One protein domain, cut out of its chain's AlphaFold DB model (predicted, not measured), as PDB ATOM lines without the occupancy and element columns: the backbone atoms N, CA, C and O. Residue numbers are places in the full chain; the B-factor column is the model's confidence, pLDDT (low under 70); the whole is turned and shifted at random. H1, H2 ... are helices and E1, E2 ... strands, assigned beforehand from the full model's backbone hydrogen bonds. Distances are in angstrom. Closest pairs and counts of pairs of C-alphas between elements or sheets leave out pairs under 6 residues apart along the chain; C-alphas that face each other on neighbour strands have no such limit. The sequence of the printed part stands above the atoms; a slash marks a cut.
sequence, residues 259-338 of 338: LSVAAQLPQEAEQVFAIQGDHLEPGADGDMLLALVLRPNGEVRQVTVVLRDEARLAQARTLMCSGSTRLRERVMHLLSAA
ATOM      1  N   LEU A 259       6.254   4.842  32.446       84.31
ATOM      2  CA  LEU A 259       7.669   4.881  32.066       84.31
ATOM      3  C   LEU A 259       8.399   3.711  32.727       84.31
ATOM      4  O   LEU A 259       8.337   3.563  33.947       84.31
ATOM      5  N   SER A 260       9.093   2.906  31.929       85.56
ATOM      6  CA  SER A 260       9.923   1.790  32.388       85.56
ATOM      7  C   SER A 260      11.301   1.812  31.732       85.56
ATOM      8  O   SER A 260      11.490   2.417  30.678       85.56
ATOM      9  N   VAL A 261      12.275   1.140  32.352       85.69
ATOM     10  CA  VAL A 261      13.627   0.976  31.799       85.69
ATOM     11  C   VAL A 261      13.999  -0.504  31.801       85.69
ATOM     12  O   VAL A 261      13.894  -1.167  32.839       85.69
ATOM     13  N   ALA A 262      14.438  -1.021  30.656       85.44
ATOM     14  CA  ALA A 262      14.763  -2.432  30.461       85.44
ATOM     15  C   ALA A 262      16.124  -2.618  29.772       85.44
ATOM     16  O   ALA A 262      16.612  -1.724  29.089       85.44
ATOM     17  N   ALA A 263      16.738  -3.789  29.956       80.81
ATOM     18  CA  ALA A 263      17.957  -4.180  29.235       80.81
ATOM     19  C   ALA A 263      17.647  -4.746  27.838       80.81
ATOM     20  O   ALA A 263      18.484  -4.731  26.941       80.81
ATOM     21  N   GLN A 264      16.436  -5.281  27.672       82.50
ATOM     22  CA  GLN A 264      15.983  -5.973  26.473       82.50
ATOM     23  C   GLN A 264      14.696  -5.342  25.959       82.50
ATOM     24  O   GLN A 264      13.930  -4.744  26.723       82.50
ATOM     25  N   LEU A 265      14.474  -5.483  24.656       81.00
ATOM     26  CA  LEU A 265      13.276  -4.984  24.009       81.00
ATOM     27  C   LEU A 265      12.048  -5.781  24.491       81.00
ATOM     28  O   LEU A 265      12.088  -7.013  24.466       81.00
ATOM     29  N   PRO A 266      10.963  -5.120  24.928       79.19
ATOM     30  CA  PRO A 266       9.723  -5.812  25.263       79.19
ATOM     31  C   PRO A 266       9.157  -6.539  24.038       79.19
ATOM     32  O   PRO A 266       9.108  -5.965  22.954       79.19
ATOM     33  N   GLN A 267       8.671  -7.770  24.217       75.12
ATOM     34  CA  GLN A 267       8.015  -8.529  23.138       75.12
ATOM     35  C   GLN A 267       6.713  -7.869  22.654       75.12
ATOM     36  O   GLN A 267       6.300  -8.078  21.522       75.12
ATOM     37  N   GLU A 268       6.091  -7.052  23.505       76.31
ATOM     38  CA  GLU A 268       4.846  -6.323  23.230       76.31
ATOM     39  C   GLU A 268       5.086  -4.925  22.625       76.31
ATOM     40  O   GLU A 268       4.172  -4.103  22.581       76.31
ATOM     41  N   ALA A 269       6.319  -4.601  22.218       76.00
ATOM     42  CA  ALA A 269       6.629  -3.304  21.624       76.00
ATOM     43  C   ALA A 269       5.989  -3.182  20.231       76.00
ATOM     44  O   ALA A 269       6.354  -3.906  19.309       76.00
ATOM     45  N   GLU A 270       5.057  -2.241  20.076       78.81
ATOM     46  CA  GLU A 270       4.378  -1.984  18.800       78.81
ATOM     47  C   GLU A 270       5.181  -1.032  17.905       78.81
ATOM     48  O   GLU A 270       5.145  -1.150  16.682       78.81
ATOM     49  N   GLN A 271       5.926  -0.097  18.503       81.94
ATOM     50  CA  GLN A 271       6.849   0.784  17.785       81.94
ATOM     51  C   GLN A 271       8.185   0.862  18.520       81.94
ATOM     52  O   GLN A 271       8.226   0.929  19.750       81.94
ATOM     53  N   VAL A 272       9.280   0.869  17.764       84.00
ATOM     54  CA  VAL A 272      10.641   0.953  18.302       84.00
ATOM     55  C   VAL A 272      11.388   2.058  17.578       84.00
ATOM     56  O   VAL A 272      11.382   2.113  16.348       84.00
ATOM     57  N   PHE A 273      12.037   2.910  18.361       85.38
ATOM     58  CA  PHE A 273      12.872   3.992  17.866       85.38
ATOM     59  C   PHE A 273      14.282   3.884  18.436       85.38
ATOM     60  O   PHE A 273      14.458   3.580  19.617       85.38
ATOM     61  N   ALA A 274      15.284   4.193  17.629       84.88
ATOM     62  CA  ALA A 274      16.642   4.427  18.078       84.88
ATOM     63  C   ALA A 274      16.778   5.866  18.590       84.88
ATOM     64  O   ALA A 274      16.325   6.812  17.945       84.88
ATOM     65  N   ILE A 275      17.397   6.041  19.760       84.00
ATOM     66  CA  ILE A 275      17.660   7.366  20.331       84.00
ATOM     67  C   ILE A 275      19.023   7.843  19.827       84.00
ATOM     68  O   ILE A 275      20.061   7.376  20.302       84.00
ATOM     69  N   GLN A 276      19.022   8.811  18.910       80.56
ATOM     70  CA  GLN A 276      20.235   9.458  18.409       80.56
ATOM     71  C   GLN A 276      20.272  10.917  18.870       80.56
ATOM     72  O   GLN A 276      19.649  11.804  18.290       80.56
ATOM     73  N   GLY A 277      20.985  11.168  19.972       77.62
ATOM     74  CA  GLY A 277      21.055  12.498  20.577       77.62
ATOM     75  C   GLY A 277      19.682  12.985  21.054       77.62
ATOM     76  O   GLY A 277      19.157  12.471  22.046       77.62
ATOM     77  N   ASP A 278      19.136  13.988  20.362       75.31
ATOM     78  CA  ASP A 278      17.840  14.628  20.637       75.31
ATOM     79  C   ASP A 278      16.709  14.166  19.696       75.31
ATOM     80  O   ASP A 278      15.599  14.692  19.782       75.31
ATOM     81  N   HIS A 279      16.964  13.177  18.834       75.56
ATOM     82  CA  HIS A 279      16.010  12.698  17.831       75.56
ATOM     83  C   HIS A 279      15.692  11.205  17.985       75.56
ATOM     84  O   HIS A 279      16.467  10.434  18.562       75.56
ATOM     85  N   LEU A 280      14.520  10.818  17.472       79.75
ATOM     86  CA  LEU A 280      14.053   9.436  17.396       79.75
ATOM     87  C   LEU A 280      14.049   8.989  15.933       79.75
ATOM     88  O   LEU A 280      13.324   9.555  15.118       79.75
ATOM     89  N   GLU A 281      14.829   7.960  15.613       80.50
ATOM     90  CA  GLU A 281      14.808   7.328  14.290       80.50
ATOM     91  C   GLU A 281      14.023   6.013  14.349       80.50
ATOM     92  O   GLU A 281      14.213   5.245  15.294       80.50
ATOM     93  N   PRO A 282      13.131   5.712  13.388       80.38
ATOM     94  CA  PRO A 282      12.413   4.442  13.372       80.38
ATOM     95  C   PRO A 282      13.393   3.277  13.196       80.38
ATOM     96  O   PRO A 282      14.168   3.263  12.243       80.38
ATOM     97  N   GLY A 283      13.339   2.280  14.080       75.69
ATOM     98  CA  GLY A 283      14.206   1.104  13.993       75.69
ATOM     99  C   GLY A 283      14.723   0.618  15.343       75.69
ATOM    100  O   GLY A 283      14.606   1.290  16.366       75.69
ATOM    101  N   ALA A 284      15.297  -0.586  15.343       73.50
ATOM    102  CA  ALA A 284      15.853  -1.244  16.531       73.50
ATOM    103  C   ALA A 284      17.394  -1.188  16.592       73.50
ATOM    104  O   ALA A 284      18.017  -1.908  17.384       73.50
ATOM    105  N   ASP A 285      17.998  -0.337  15.762       71.00
ATOM    106  CA  ASP A 285      19.443  -0.234  15.590       71.00
ATOM    107  C   ASP A 285      20.016   0.853  16.507       71.00
ATOM    108  O   ASP A 285      19.729   2.035  16.352       71.00
ATOM    109  N   GLY A 286      20.819   0.452  17.494       73.12
ATOM    110  CA  GLY A 286      21.486   1.371  18.419       73.12
ATOM    111  C   GLY A 286      21.608   0.847  19.852       73.12
ATOM    112  O   GLY A 286      21.026  -0.175  20.227       73.12
ATOM    113  N   ASP A 287      22.376   1.575  20.665       73.69
ATOM    114  CA  ASP A 287      22.662   1.227  22.068       73.69
ATOM    115  C   ASP A 287      21.565   1.676  23.044       73.69
ATOM    116  O   ASP A 287      21.446   1.153  24.159       73.69
ATOM    117  N   MET A 288      20.758   2.653  22.623       82.25
ATOM    118  CA  MET A 288      19.639   3.208  23.375       82.25
ATOM    119  C   MET A 288      18.404   3.208  22.483       82.25
ATOM    120  O   MET A 288      18.382   3.880  21.454       82.25
ATOM    121  N   LEU A 289      17.382   2.461  22.886       85.75
ATOM    122  CA  LEU A 289      16.134   2.350  22.138       85.75
ATOM    123  C   LEU A 289      14.965   2.854  22.982       85.75
ATOM    124  O   LEU A 289      14.974   2.794  24.213       85.75
ATOM    125  N   LEU A 290      13.933   3.317  22.302       85.94
ATOM    126  CA  LEU A 290      12.658   3.697  22.867       85.94
ATOM    127  C   LEU A 290      11.596   2.753  22.303       85.94
ATOM    128  O   LEU A 290      11.276   2.806  21.119       85.94
ATOM    129  N   ALA A 291      11.059   1.883  23.147       87.06
ATOM    130  CA  ALA A 291       9.977   0.981  22.781       87.06
ATOM    131  C   ALA A 291       8.644   1.542  23.284       87.06
ATOM    132  O   ALA A 291       8.477   1.796  24.483       87.06
ATOM    133  N   LEU A 292       7.697   1.726  22.372       85.88
ATOM    134  CA  LEU A 292       6.353   2.199  22.661       85.88
ATOM    135  C   LEU A 292       5.367   1.041  22.604       85.88
ATOM    136  O   LEU A 292       5.316   0.280  21.640       85.88
ATOM    137  N   VAL A 293       4.541   0.971  23.637       84.50
ATOM    138  CA  VAL A 293       3.313   0.183  23.627       84.50
ATOM    139  C   VAL A 293       2.182   1.176  23.451       84.50
ATOM    140  O   VAL A 293       1.987   2.056  24.304       84.50
ATOM    141  N   LEU A 294       1.458   1.076  22.340       80.00
ATOM    142  CA  LEU A 294       0.303   1.925  22.108       80.00
ATOM    143  C   LEU A 294      -0.941   1.284  22.721       80.00
ATOM    144  O   LEU A 294      -1.001   0.120  23.112       80.00
ATOM    145  N   ARG A 295      -1.946   2.119  22.911       78.12
ATOM    146  CA  ARG A 295      -3.306   1.696  23.198       78.12
ATOM    147  C   ARG A 295      -4.020   1.438  21.869       78.12
ATOM    148  O   ARG A 295      -3.659   2.038  20.859       78.12
ATOM    149  N   PRO A 296      -5.138   0.698  21.883       70.88
ATOM    150  CA  PRO A 296      -5.959   0.484  20.687       70.88
ATOM    151  C   PRO A 296      -6.479   1.769  20.013       70.88
ATOM    152  O   PRO A 296      -6.924   1.728  18.873       70.88
ATOM    153  N   ASN A 297      -6.457   2.915  20.707       69.12
ATOM    154  CA  ASN A 297      -6.814   4.235  20.168       69.12
ATOM    155  C   ASN A 297      -5.618   4.999  19.553       69.12
ATOM    156  O   ASN A 297      -5.773   6.167  19.195       69.12
ATOM    157  N   GLY A 298      -4.438   4.376  19.461       67.62
ATOM    158  CA  GLY A 298      -3.205   4.972  18.938       67.62
ATOM    159  C   GLY A 298      -2.457   5.881  19.921       67.62
ATOM    160  O   GLY A 298      -1.481   6.515  19.535       67.62
ATOM    161  N   GLU A 299      -2.895   5.977  21.182       78.88
ATOM    162  CA  GLU A 299      -2.191   6.744  22.218       78.88
ATOM    163  C   GLU A 299      -1.065   5.938  22.867       78.88
ATOM    164  O   GLU A 299      -1.208   4.743  23.118       78.88
ATOM    165  N   VAL A 300       0.013   6.604  23.278       79.19
ATOM    166  CA  VAL A 300       1.095   5.951  24.032       79.19
ATOM    167  C   VAL A 300       0.597   5.486  25.411       79.19
ATOM    168  O   VAL A 300       0.214   6.301  26.260       79.19
ATOM    169  N   ARG A 301       0.606   4.163  25.644       82.88
ATOM    170  CA  ARG A 301       0.269   3.517  26.929       82.88
ATOM    171  C   ARG A 301       1.479   3.477  27.851       82.88
ATOM    172  O   ARG A 301       1.378   3.835  29.027       82.88
ATOM    173  N   GLN A 302       2.592   2.995  27.315       86.44
ATOM    174  CA  GLN A 302       3.819   2.751  28.052       86.44
ATOM    175  C   GLN A 302       5.018   3.021  27.154       86.44
ATOM    176  O   GLN A 302       5.037   2.636  25.987       86.44
ATOM    177  N   VAL A 303       6.014   3.674  27.737       86.75
ATOM    178  CA  VAL A 303       7.303   3.950  27.121       86.75
ATOM    179  C   VAL A 303       8.349   3.169  27.891       86.75
ATOM    180  O   VAL A 303       8.505   3.353  29.100       86.75
ATOM    181  N   THR A 304       9.069   2.304  27.192       88.38
ATOM    182  CA  THR A 304      10.208   1.585  27.751       88.38
ATOM    183  C   THR A 304      11.488   2.110  27.129       88.38
ATOM    184  O   THR A 304      11.694   1.977  25.926       88.38
ATOM    185  N   VAL A 305      12.362   2.684  27.953       87.06
ATOM    186  CA  VAL A 305      13.724   3.025  27.540       87.06
ATOM    187  C   VAL A 305      14.571   1.763  27.654       87.06
ATOM    188  O   VAL A 305      14.740   1.218  28.745       87.06
ATOM    189  N   VAL A 306      15.071   1.270  26.529       86.44
ATOM    190  CA  VAL A 306      15.933   0.092  26.473       86.44
ATOM    191  C   VAL A 306      17.379   0.562  26.417       86.44
ATOM    192  O   VAL A 306      17.780   1.237  25.472       86.44
ATOM    193  N   LEU A 307      18.157   0.224  27.443       86.44
ATOM    194  CA  LEU A 307      19.576   0.559  27.542       86.44
ATOM    195  C   LEU A 307      20.369  -0.744  27.539       86.44
ATOM    196  O   LEU A 307      20.240  -1.536  28.472       86.44
ATOM    197  N   ARG A 308      21.175  -0.967  26.494       79.19
ATOM    198  CA  ARG A 308      22.010  -2.178  26.383       79.19
ATOM    199  C   ARG A 308      23.247  -2.129  27.291       79.19
ATOM    200  O   ARG A 308      23.783  -3.170  27.646       79.19
ATOM    201  N   ASP A 309      23.666  -0.928  27.694       84.12
ATOM    202  CA  ASP A 309      24.741  -0.694  28.664       84.12
ATOM    203  C   ASP A 309      24.232  -0.871  30.110       84.12
ATOM    204  O   ASP A 309      23.379  -0.111  30.588       84.12
ATOM    205  N   GLU A 310      24.777  -1.863  30.822       77.75
ATOM    206  CA  GLU A 310      24.395  -2.209  32.197       77.75
ATOM    207  C   GLU A 310      24.658  -1.082  33.209       77.75
ATOM    208  O   GLU A 310      23.864  -0.892  34.137       77.75
ATOM    209  N   ALA A 311      25.719  -0.286  33.023       78.81
ATOM    210  CA  ALA A 311      26.043   0.817  33.927       78.81
ATOM    211  C   ALA A 311      25.009   1.948  33.805       78.81
ATOM    212  O   ALA A 311      24.514   2.473  34.810       78.81
ATOM    213  N   ARG A 312      24.606   2.271  32.570       80.44
ATOM    214  CA  ARG A 312      23.553   3.266  32.293       80.44
ATOM    215  C   ARG A 312      22.176   2.776  32.730       80.44
ATOM    216  O   ARG A 312      21.392   3.560  33.268       80.44
ATOM    217  N   LEU A 313      21.891   1.485  32.567       84.25
ATOM    218  CA  LEU A 313      20.661   0.860  33.053       84.25
ATOM    219  C   LEU A 313      20.529   0.967  34.580       84.25
ATOM    220  O   LEU A 313      19.469   1.349  35.082       84.25
ATOM    221  N   ALA A 314      21.596   0.664  35.324       77.38
ATOM    222  CA  ALA A 314      21.610   0.773  36.782       77.38
ATOM    223  C   ALA A 314      21.400   2.226  37.248       77.38
ATOM    224  O   ALA A 314      20.618   2.487  38.171       77.38
ATOM    225  N   GLN A 315      22.026   3.188  36.563       81.00
ATOM    226  CA  GLN A 315      21.853   4.612  36.843       81.00
ATOM    227  C   GLN A 315      20.413   5.081  36.573       81.00
ATOM    228  O   GLN A 315      19.812   5.753  37.412       81.00
ATOM    229  N   ALA A 316      19.819   4.680  35.447       78.94
ATOM    230  CA  ALA A 316      18.442   5.025  35.093       78.94
ATOM    231  C   ALA A 316      17.413   4.416  36.065       78.94
ATOM    232  O   ALA A 316      16.465   5.093  36.465       78.94
ATOM    233  N   ARG A 317      17.626   3.172  36.523       82.19
ATOM    234  CA  ARG A 317      16.797   2.542  37.567       82.19
ATOM    235  C   ARG A 317      16.884   3.289  38.895       82.19
ATOM    236  O   ARG A 317      15.858   3.544  39.518       82.19
ATOM    237  N   THR A 318      18.085   3.707  39.287       80.69
ATOM    238  CA  THR A 318      18.301   4.507  40.503       80.69
ATOM    239  C   THR A 318      17.569   5.853  40.424       80.69
ATOM    240  O   THR A 318      16.928   6.274  41.389       80.69
ATOM    241  N   LEU A 319      17.581   6.505  39.256       79.19
ATOM    242  CA  LEU A 319      16.836   7.748  39.017       79.19
ATOM    243  C   LEU A 319      15.313   7.550  39.082       79.19
ATOM    244  O   LEU A 319      14.621   8.402  39.636       79.19
ATOM    245  N   MET A 320      14.785   6.424  38.586       79.25
ATOM    246  CA  MET A 320      13.356   6.111  38.728       79.25
ATOM    247  C   MET A 320      12.951   5.843  40.183       79.25
ATOM    248  O   MET A 320      11.929   6.354  40.632       79.25
ATOM    249  N   CYS A 321      13.752   5.081  40.936       77.75
ATOM    250  CA  CYS A 321      13.454   4.746  42.336       77.75
ATOM    251  C   CYS A 321      13.553   5.955  43.280       77.75
ATOM    252  O   CYS A 321      12.850   6.009  44.283       77.75
ATOM    253  N   SER A 322      14.403   6.932  42.954       77.56
ATOM    254  CA  SER A 322      14.554   8.187  43.710       77.56
ATOM    255  C   SER A 322      13.492   9.244  43.381       77.56
ATOM    256  O   SER A 322      13.531  10.338  43.939       77.56
ATOM    257  N   GLY A 323      12.539   8.944  42.488       70.00
ATOM    258  CA  GLY A 323      11.450   9.858  42.129       70.00
ATOM    259  C   GLY A 323      11.877  11.043  41.253       70.00
ATOM    260  O   GLY A 323      11.133  12.014  41.134       70.00
ATOM    261  N   SER A 324      13.061  10.985  40.635       76.00
ATOM    262  CA  SER A 324      13.579  12.054  39.776       76.00
ATOM    263  C   SER A 324      12.772  12.179  38.477       76.00
ATOM    264  O   SER A 324      12.593  11.205  37.742       76.00
ATOM    265  N   THR A 325      12.319  13.392  38.144       79.75
ATOM    266  CA  THR A 325      11.535  13.672  36.922       79.75
ATOM    267  C   THR A 325      12.384  13.771  35.657       79.75
ATOM    268  O   THR A 325      11.839  13.692  34.556       79.75
ATOM    269  N   ARG A 326      13.716  13.856  35.780       79.25
ATOM    270  CA  ARG A 326      14.644  14.106  34.660       79.25
ATOM    271  C   ARG A 326      14.507  13.112  33.507       79.25
ATOM    272  O   ARG A 326      14.520  13.504  32.344       79.25
ATOM    273  N   LEU A 327      14.358  11.822  33.817       78.94
ATOM    274  CA  LEU A 327      14.204  10.785  32.790       78.94
ATOM    275  C   LEU A 327      12.876  10.948  32.037       78.94
ATOM    276  O   LEU A 327      12.820  10.792  30.820       78.94
ATOM    277  N   ARG A 328      11.812  11.307  32.759       81.56
ATOM    278  CA  ARG A 328      10.487  11.544  32.183       81.56
ATOM    279  C   ARG A 328      10.471  12.797  31.312       81.56
ATOM    280  O   ARG A 328       9.916  12.748  30.223       81.56
ATOM    281  N   GLU A 329      11.091  13.883  31.761       81.50
ATOM    282  CA  GLU A 329      11.235  15.126  30.989       81.50
ATOM    283  C   GLU A 329      12.018  14.894  29.693       81.50
ATOM    284  O   GLU A 329      11.598  15.341  28.628       81.50
ATOM    285  N   ARG A 330      13.105  14.115  29.755       81.88
ATOM    286  CA  ARG A 330      13.890  13.759  28.569       81.88
ATOM    287  C   ARG A 330      13.088  12.933  27.562       81.88
ATOM    288  O   ARG A 330      13.138  13.214  26.370       81.88
ATOM    289  N   VAL A 331      12.339  11.938  28.033       80.94
ATOM    290  CA  VAL A 331      11.473  11.108  27.178       80.94
ATOM    291  C   VAL A 331      10.333  11.928  26.572       80.94
ATOM    292  O   VAL A 331      10.039  11.773  25.394       80.94
ATOM    293  N   MET A 332       9.735  12.838  27.345       79.88
ATOM    294  CA  MET A 332       8.735  13.784  26.842       79.88
ATOM    295  C   MET A 332       9.299  14.666  25.728       79.88
ATOM    296  O   MET A 332       8.649  14.814  24.701       79.88
ATOM    297  N   HIS A 333      10.507  15.206  25.912       81.00
ATOM    298  CA  HIS A 333      11.173  16.031  24.904       81.00
ATOM    299  C   HIS A 333      11.408  15.256  23.601       81.00
ATOM    300  O   HIS A 333      11.038  15.733  22.532       81.00
ATOM    301  N   LEU A 334      11.960  14.040  23.693       77.94
ATOM    302  CA  LEU A 334      12.210  13.175  22.533       77.94
ATOM    303  C   LEU A 334      10.920  12.816  21.787       77.94
ATOM    304  O   LEU A 334      10.885  12.859  20.566       77.94
ATOM    305  N   LEU A 335       9.852  12.502  22.521       75.31
ATOM    306  CA  LEU A 335       8.556  12.167  21.934       75.31
ATOM    307  C   LEU A 335       7.814  13.372  21.349       75.31
ATOM    308  O   LEU A 335       6.987  13.192  20.467       75.31
ATOM    309  N   SER A 336       8.065  14.582  21.854       72.94
ATOM    310  CA  SER A 336       7.496  15.814  21.293       72.94
ATOM    311  C   SER A 336       8.245  16.330  20.062       72.94
ATOM    312  O   SER A 336       7.702  17.152  19.331       72.94
ATOM    313  N   ALA A 337       9.492  15.888  19.873       66.56
ATOM    314  CA  ALA A 337      10.362  16.279  18.766       66.56
ATOM    315  C   ALA A 337      10.326  15.293  17.580       66.56
ATOM    316  O   ALA A 337      11.005  15.537  16.582       66.56
ATOM    317  N   ALA A 338       9.580  14.192  17.713       60.06
ATOM    318  CA  ALA A 338       9.388  13.138  16.717       60.06
ATOM    319  C   ALA A 338       8.033  13.281  16.013       60.06
ATOM    320  O   ALA A 338       7.977  12.984  14.801       60.06
TER     321      ALA A 338
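What this domain is: This is residues 259 to 338 of the 338 residues of an uncharacterized protein of Deinococcus gobiensis (strain DSM 21396 / JCM 16679 / CGMCC 1.7299 / I-0) (UniProt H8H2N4). One strongly twisted sheet of five strands has two helices over one of its faces: H2 runs across the strands and reaches towards both edges of the sheet, and H1 runs along the edge strand E1. The link of residues 263 to 270 crosses the opposite face, where no named helix lies. The printed part has 80 residues, with five named strands followed by two named helices: E1, E2, E3, E4, E5, H1, H2. The sheet's order is E1 E5 E4 E2 E3, mixed, and the class is mixed, helices and strands. The whole is compact, with a radius of gyration of the C-alphas of 11.9 A, and rounded, spanning 32 by 25 by 24 A.

Where its parts are: E1, residues 259 to 262, begins at C-alpha 259 (7.669, 4.881, 32.066). E2 is residues 271 to 276, 16.0 A long, and E3 is residues 279 to 282. E4, residues 288 to 294, measures 19.4 A, and E5, residues 300 to 307, measures 19.6 A. H1, residues 310 to 321, is 16.5 A long and begins at C-alpha 310 (24.395, -2.209, 32.197). H2, residues 326 to 336, is 15.3 A long and ends at C-alpha 336 (7.496, 15.814, 21.293).

How they stand to each other: E1, an edge strand, is parallel to E5, with N 260 and O 303 2.9 A apart. E4 and E5 form an antiparallel hairpin, with N 304 and O 291 at 2.8 A. E4 is also antiparallel to E2, with N 290 and O 273 at 2.7 A. E2 and E3 form the other hairpin, antiparallel, with N 274 and O 281 at 2.8 A; E3 is the other edge strand and is apart from E1 and E5. H1 and H2 lie on the same face of the sheet, two layers in all, one of strands and one of helices. H1 lies over E1 at a height over the sheet of 8.7 A and runs along the strands, at 26 degrees to E1 on the local plane; their closest C-alphas are those of Val 261 and Arg 317, 6.8 A. H2 has a height of 8.1 A and runs across the strands, at 71 degrees to E4 on the local plane. The closest C-alphas of E3 and H2 are those of His 279 and Leu 334, 6.1 A; those of E1 and H2 are Leu 259 and Arg 328, 7.2 A. H1, with residues 316 to 320 alone, only just touches H2, with 3 pairs of C-alphas within 8 A, the closest Leu 319 and Leu 327 at 7.4 A; they are about perpendicular, at 79 degrees. In both helices every O i to N i+4 pair is within hydrogen-bond range.

The domain as a whole: The two C-alphas farthest apart are those of Asn 297 and Ala 311, 35.8 A. The printed part has no cut and no long link. The mean pLDDT of the printed part is 79.6; residues 297 to 298 and 337 to 338 are under 70.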